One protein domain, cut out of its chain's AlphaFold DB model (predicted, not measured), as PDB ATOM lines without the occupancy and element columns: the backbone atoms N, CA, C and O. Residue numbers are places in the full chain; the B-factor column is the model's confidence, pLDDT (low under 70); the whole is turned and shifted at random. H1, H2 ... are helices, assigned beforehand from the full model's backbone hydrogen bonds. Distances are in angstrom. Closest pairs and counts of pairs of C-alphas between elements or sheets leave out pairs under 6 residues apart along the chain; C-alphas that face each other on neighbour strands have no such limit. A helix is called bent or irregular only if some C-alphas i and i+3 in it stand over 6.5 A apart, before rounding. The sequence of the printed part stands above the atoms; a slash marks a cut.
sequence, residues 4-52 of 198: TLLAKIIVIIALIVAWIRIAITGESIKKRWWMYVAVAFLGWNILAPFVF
ATOM      1  N   THR A   4      56.178 -27.530  58.334       72.88
ATOM      2  CA  THR A   4      55.345 -28.734  58.184       72.88
ATOM      3  C   THR A   4      54.007 -28.458  57.499       72.88
ATOM      4  O   THR A   4      53.454 -29.341  56.846       72.88
ATOM      5  N   LEU A   5      53.487 -27.233  57.605       68.44
ATOM      6  CA  LEU A   5      52.247 -26.816  56.951       68.44
ATOM      7  C   LEU A   5      52.469 -26.627  55.443       68.44
ATOM      8  O   LEU A   5      51.657 -27.054  54.627       68.44
ATOM      9  N   LEU A   6      53.610 -26.037  55.083       75.31
ATOM     10  CA  LEU A   6      53.986 -25.739  53.702       75.31
ATOM     11  C   LEU A   6      54.220 -27.033  52.901       75.31
ATOM     12  O   LEU A   6      53.698 -27.180  51.798       75.31
ATOM     13  N   ALA A   7      54.890 -28.021  53.506       75.94
ATOM     14  CA  ALA A   7      55.067 -29.348  52.912       75.94
ATOM     15  C   ALA A   7      53.728 -30.065  52.645       75.94
ATOM     16  O   ALA A   7      53.539 -30.647  51.578       75.94
ATOM     17  N   LYS A   8      52.765 -29.978  53.574       76.25
ATOM     18  CA  LYS A   8      51.429 -30.579  53.406       76.25
ATOM     19  C   LYS A   8      50.650 -29.940  52.254       76.25
ATOM     20  O   LYS A   8      50.035 -30.660  51.472       76.25
ATOM     21  N   ILE A   9      50.711 -28.614  52.113       81.00
ATOM     22  CA  ILE A   9      50.040 -27.887  51.022       81.00
ATOM     23  C   ILE A   9      50.593 -28.318  49.657       81.00
ATOM     24  O   ILE A   9      49.817 -28.590  48.743       81.00
ATOM     25  N   ILE A  10      51.917 -28.453  49.525       84.94
ATOM     26  CA  ILE A  10      52.555 -28.898  48.276       84.94
ATOM     27  C   ILE A  10      52.078 -30.303  47.880       84.94
ATOM     28  O   ILE A  10      51.743 -30.533  46.718       84.94
ATOM     29  N   VAL A  11      51.988 -31.226  48.842       83.19
ATOM     30  CA  VAL A  11      51.495 -32.592  48.595       83.19
ATOM     31  C   VAL A  11      50.040 -32.577  48.118       83.19
ATOM     32  O   VAL A  11      49.716 -33.245  47.138       83.19
ATOM     33  N   ILE A  12      49.171 -31.776  48.747       80.75
ATOM     34  CA  ILE A  12      47.763 -31.637  48.340       80.75
ATOM     35  C   ILE A  12      47.662 -31.119  46.899       80.75
ATOM     36  O   ILE A  12      46.924 -31.686  46.093       80.75
ATOM     37  N   ILE A  13      48.428 -30.080  46.549       84.56
ATOM     38  CA  ILE A  13      48.429 -29.507  45.196       84.56
ATOM     39  C   ILE A  13      48.885 -30.550  44.168       84.56
ATOM     40  O   ILE A  13      48.235 -30.713  43.135       84.56
ATOM     41  N   ALA A  14      49.950 -31.304  44.456       83.62
ATOM     42  CA  ALA A  14      50.439 -32.352  43.561       83.62
ATOM     43  C   ALA A  14      49.384 -33.445  43.305       83.62
ATOM     44  O   ALA A  14      49.223 -33.899  42.170       83.62
ATOM     45  N   LEU A  15      48.618 -33.825  44.331       78.00
ATOM     46  CA  LEU A  15      47.538 -34.809  44.224       78.00
ATOM     47  C   LEU A  15      46.347 -34.286  43.412       78.00
ATOM     48  O   LEU A  15      45.799 -35.030  42.600       78.00
ATOM     49  N   ILE A  16      45.977 -33.010  43.575       80.25
ATOM     50  CA  ILE A  16      44.924 -32.367  42.771       80.25
ATOM     51  C   ILE A  16      45.333 -32.323  41.293       80.25
ATOM     52  O   ILE A  16      44.543 -32.673  40.419       80.25
ATOM     53  N   VAL A  17      46.583 -31.956  40.995       83.56
ATOM     54  CA  VAL A  17      47.096 -31.921  39.616       83.56
ATOM     55  C   VAL A  17      47.131 -33.324  38.998       83.56
ATOM     56  O   VAL A  17      46.744 -33.496  37.838       83.56
ATOM     57  N   ALA A  18      47.534 -34.342  39.763       76.62
ATOM     58  CA  ALA A  18      47.483 -35.735  39.323       76.62
ATOM     59  C   ALA A  18      46.040 -36.199  39.050       76.62
ATOM     60  O   ALA A  18      45.793 -36.850  38.032       76.62
ATOM     61  N   TRP A  19      45.081 -35.804  39.897       72.75
ATOM     62  CA  TRP A  19      43.654 -36.088  39.718       72.75
ATOM     63  C   TRP A  19      43.109 -35.484  38.422       72.75
ATOM     64  O   TRP A  19      42.484 -36.191  37.632       72.75
ATOM     65  N   ILE A  20      43.415 -34.209  38.153       77.56
ATOM     66  CA  ILE A  20      43.012 -33.523  36.916       77.56
ATOM     67  C   ILE A  20      43.594 -34.243  35.693       77.56
ATOM     68  O   ILE A  20      42.865 -34.512  34.740       77.56
ATOM     69  N   ARG A  21      44.880 -34.626  35.725       79.75
ATOM     70  CA  ARG A  21      45.496 -35.378  34.619       79.75
ATOM     71  C   ARG A  21      44.799 -36.714  34.360       79.75
ATOM     72  O   ARG A  21      44.501 -37.001  33.207       79.75
ATOM     73  N   ILE A  22      44.522 -37.502  35.399       69.44
ATOM     74  CA  ILE A  22      43.887 -38.828  35.271       69.44
ATOM     75  C   ILE A  22      42.425 -38.712  34.809       69.44
ATOM     76  O   ILE A  22      41.939 -39.551  34.046       69.44
ATOM     77  N   ALA A  23      41.715 -37.666  35.242       68.12
ATOM     78  CA  ALA A  23      40.350 -37.391  34.802       68.12
ATOM     79  C   ALA A  23      40.287 -37.072  33.299       68.12
ATOM     80  O   ALA A  23      39.379 -37.546  32.613       68.12
ATOM     81  N   ILE A  24      41.274 -36.329  32.786       75.12
ATOM     82  CA  ILE A  24      41.372 -35.951  31.370       75.12
ATOM     83  C   ILE A  24      41.809 -37.136  30.493       75.12
ATOM     84  O   ILE A  24      41.311 -37.279  29.380       75.12
ATOM     85  N   THR A  25      42.700 -38.014  30.968       77.31
ATOM     86  CA  THR A  25      43.263 -39.108  30.147       77.31
ATOM     87  C   THR A  25      42.364 -40.340  29.996       77.31
ATOM     88  O   THR A  25      42.736 -41.272  29.288       77.31
ATOM     89  N   GLY A  26      41.176 -40.371  30.611       62.97
ATOM     90  CA  GLY A  26      40.186 -41.429  30.358       62.97
ATOM     91  C   GLY A  26      40.569 -42.821  30.886       62.97
ATOM     92  O   GLY A  26      40.073 -43.824  30.379       62.97
ATOM     93  N   GLU A  27      41.434 -42.915  31.902       65.44
ATOM     94  CA  GLU A  27      41.886 -44.209  32.433       65.44
ATOM     95  C   GLU A  27      40.799 -44.999  33.198       65.44
ATOM     96  O   GLU A  27      39.809 -44.446  33.694       65.44
ATOM     97  N   SER A  28      41.011 -46.323  33.302       74.00
ATOM     98  CA  SER A  28      40.036 -47.317  33.778       74.00
ATOM     99  C   SER A  28      39.457 -47.032  35.174       74.00
ATOM    100  O   SER A  28      40.135 -46.547  36.081       74.00
ATOM    101  N   ILE A  29      38.194 -47.430  35.375       74.50
ATOM    102  CA  ILE A  29      37.441 -47.313  36.641       74.50
ATOM    103  C   ILE A  29      38.219 -47.830  37.864       74.50
ATOM    104  O   ILE A  29      38.120 -47.247  38.942       74.50
ATOM    105  N   LYS A  30      39.055 -48.867  37.701       74.81
ATOM    106  CA  LYS A  30      39.886 -49.412  38.788       74.81
ATOM    107  C   LYS A  30      40.936 -48.409  39.285       74.81
ATOM    108  O   LYS A  30      41.158 -48.319  40.488       74.81
ATOM    109  N   LYS A  31      41.550 -47.625  38.388       73.62
ATOM    110  CA  LYS A  31      42.512 -46.573  38.763       73.62
ATOM    111  C   LYS A  31      41.822 -45.383  39.434       73.62
ATOM    112  O   LYS A  31      42.346 -44.838  40.402       73.62
ATOM    113  N   ARG A  32      40.609 -45.036  38.986       75.81
ATOM    114  CA  ARG A  32      39.779 -44.000  39.627       75.81
ATOM    115  C   ARG A  32      39.407 -44.379  41.062       75.81
ATOM    116  O   ARG A  32      39.489 -43.538  41.948       75.81
ATOM    117  N   TRP A  33      39.071 -45.648  41.307       81.06
ATOM    118  CA  TRP A  33      38.745 -46.140  42.649       81.06
ATOM    119  C   TRP A  33      39.925 -46.028  43.624       81.06
ATOM    120  O   TRP A  33      39.773 -45.462  44.704       81.06
ATOM    121  N   TRP A  34      41.124 -46.453  43.212       80.75
ATOM    122  CA  TRP A  34      42.344 -46.288  44.016       80.75
ATOM    123  C   TRP A  34      42.664 -44.827  44.339       80.75
ATOM    124  O   TRP A  34      43.151 -44.527  45.426       80.75
ATOM    125  N   MET A  35      42.346 -43.907  43.430       75.44
ATOM    126  CA  MET A  35      42.520 -42.478  43.661       75.44
ATOM    127  C   MET A  35      41.541 -41.932  44.709       75.44
ATOM    128  O   MET A  35      41.959 -41.162  45.569       75.44
ATOM    129  N   TYR A  36      40.271 -42.357  44.705       82.12
ATOM    130  CA  TYR A  36      39.334 -41.998  45.778       82.12
ATOM    131  C   TYR A  36      39.786 -42.542  47.131       82.12
ATOM    132  O   TYR A  36      39.724 -41.818  48.119       82.12
ATOM    133  N   VAL A  37      40.300 -43.776  47.172       85.56
ATOM    134  CA  VAL A  37      40.879 -44.353  48.394       85.56
ATOM    135  C   VAL A  37      42.086 -43.536  48.858       85.56
ATOM    136  O   VAL A  37      42.171 -43.209  50.037       85.56
ATOM    137  N   ALA A  38      42.981 -43.140  47.949       83.12
ATOM    138  CA  ALA A  38      44.135 -42.308  48.282       83.12
ATOM    139  C   ALA A  38      43.713 -40.932  48.820       83.12
ATOM    140  O   ALA A  38      44.226 -40.500  49.848       83.12
ATOM    141  N   VAL A  39      42.746 -40.265  48.182       83.81
ATOM    142  CA  VAL A  39      42.214 -38.970  48.639       83.81
ATOM    143  C   VAL A  39      41.489 -39.105  49.976       83.81
ATOM    144  O   VAL A  39      41.692 -38.266  50.844       83.81
ATOM    145  N   ALA A  40      40.695 -40.157  50.187       84.38
ATOM    146  CA  ALA A  40      40.041 -40.416  51.467       84.38
ATOM    147  C   ALA A  40      41.066 -40.702  52.574       84.38
ATOM    148  O   ALA A  40      40.945 -40.168  53.673       84.38
ATOM    149  N   PHE A  41      42.114 -41.473  52.277       84.94
ATOM    150  CA  PHE A  41      43.201 -41.769  53.210       84.94
ATOM    151  C   PHE A  41      44.017 -40.517  53.555       84.94
ATOM    152  O   PHE A  41      44.313 -40.271  54.724       84.94
ATOM    153  N   LEU A  42      44.350 -39.690  52.564       82.31
ATOM    154  CA  LEU A  42      45.022 -38.405  52.768       82.31
ATOM    155  C   LEU A  42      44.131 -37.414  53.514       82.31
ATOM    156  O   LEU A  42      44.597 -36.777  54.452       82.31
ATOM    157  N   GLY A  43      42.851 -37.331  53.157       80.62
ATOM    158  CA  GLY A  43      41.853 -36.534  53.861       80.62
ATOM    159  C   GLY A  43      41.746 -36.946  55.324       80.62
ATOM    160  O   GLY A  43      41.818 -36.089  56.196       80.62
ATOM    161  N   TRP A  44      41.691 -38.249  55.607       80.38
ATOM    162  CA  TRP A  44      41.694 -38.785  56.966       80.38
ATOM    163  C   TRP A  44      42.974 -38.419  57.727       80.38
ATOM    164  O   TRP A  44      42.895 -37.906  58.836       80.38
ATOM    165  N   ASN A  45      44.156 -38.592  57.129       77.75
ATOM    166  CA  ASN A  45      45.432 -38.271  57.783       77.75
ATOM    167  C   ASN A  45      45.669 -36.764  57.969       77.75
ATOM    168  O   ASN A  45      46.382 -36.360  58.887       77.75
ATOM    169  N   ILE A  46      45.099 -35.922  57.106       75.25
ATOM    170  CA  ILE A  46      45.216 -34.466  57.211       75.25
ATOM    171  C   ILE A  46      44.192 -33.921  58.201       75.25
ATOM    172  O   ILE A  46      44.568 -33.078  59.005       75.25
ATOM    173  N   LEU A  47      42.941 -34.395  58.171       66.19
ATOM    174  CA  LEU A  47      41.847 -33.891  59.008       66.19
ATOM    175  C   LEU A  47      41.856 -34.479  60.422       66.19
ATOM    176  O   LEU A  47      41.583 -33.742  61.364       66.19
ATOM    177  N   ALA A  48      42.200 -35.759  60.607       65.62
ATOM    178  CA  ALA A  48      42.161 -36.395  61.927       65.62
ATOM    179  C   ALA A  48      42.990 -35.640  62.988       65.62
ATOM    180  O   ALA A  48      42.446 -35.369  64.056       65.62
ATOM    181  N   PRO A  49      44.228 -35.178  62.724       59.91
ATOM    182  CA  PRO A  49      44.991 -34.401  63.704       59.91
ATOM    183  C   PRO A  49      44.340 -33.066  64.107       59.91
ATOM    184  O   PRO A  49      44.619 -32.560  65.189       59.91
ATOM    185  N   PHE A  50      43.483 -32.483  63.260       58.06
ATOM    186  CA  PHE A  50      42.728 -31.272  63.615       58.06
ATOM    187  C   PHE A  50      41.488 -31.580  64.461       58.06
ATOM    188  O   PHE A  50      41.041 -30.716  65.208       58.06
ATOM    189  N   VAL A  51      40.946 -32.797  64.371       58.06
ATOM    190  CA  VAL A  51      39.774 -33.235  65.150       58.06
ATOM    191  C   VAL A  51      40.191 -33.798  66.516       58.06
ATOM    192  O   VAL A  51      39.500 -33.603  67.515       58.06
ATOM    193  N   PHE A  52      41.350 -34.455  66.589       57.00
ATOM    194  CA  PHE A  52      41.887 -35.064  67.807       57.00
ATOM    195  C   PHE A  52      42.970 -34.185  68.444       57.00
ATOM    196  O   PHE A  52      44.142 -34.553  68.495       57.00
TER     197      PHE A  52
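What this domain is: This is residues 4 to 52 of the 198 residues of the protein "Carboxypeptidase regulatory-like domain-containing protein" of Deltaproteobacteria bacterium (UniProt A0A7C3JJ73). What shape is this? Two long helices, H1 then H2, run opposite ways loosely side by side, joined at one end by a tight link, as a U. How large is it? The printed part has 49 residues, of which 44 are in the two named helices; there is no named strand, and the class is all helix. The whole is flat, 37 by 19 by 9 A, and loose, with a radius of gyration of the C-alphas of 12.4 A.

How they stand to each other: How near are the helices? H1, residues 4 to 24, and H2, residues 29 to 51, are close but not clearly touching; their closest C-alphas, those of Trp 19 and Met 35, are 7.6 A apart. They run opposite ways at a shallow tilt of 21 degrees. What do their backbones show? Every O i to N i+4 pair is within hydrogen-bond range in H1, and 17 of 19 are in H2.

Where its parts are: Where does H1 run? It runs 31.1 A from C-alpha 4 at (55.345, -28.734, 58.184) to C-alpha 24. Where does H2 end? It ends 31.9 A from C-alpha 29, at C-alpha 51 (39.774, -33.235, 65.150). It is neither bent nor irregular, but only just: C-alphas 46 and 49 are 6.5 A apart.

The domain as a whole: What stands free? Residues 24 to 30 stand free, and residues 47 to 52, of which 47 to 51 belong to H2. Is anything cut or uncertain? The printed part has no cut; pLDDT is under 70 at residues 5, 22 to 23, 26 to 27 and 47 to 52.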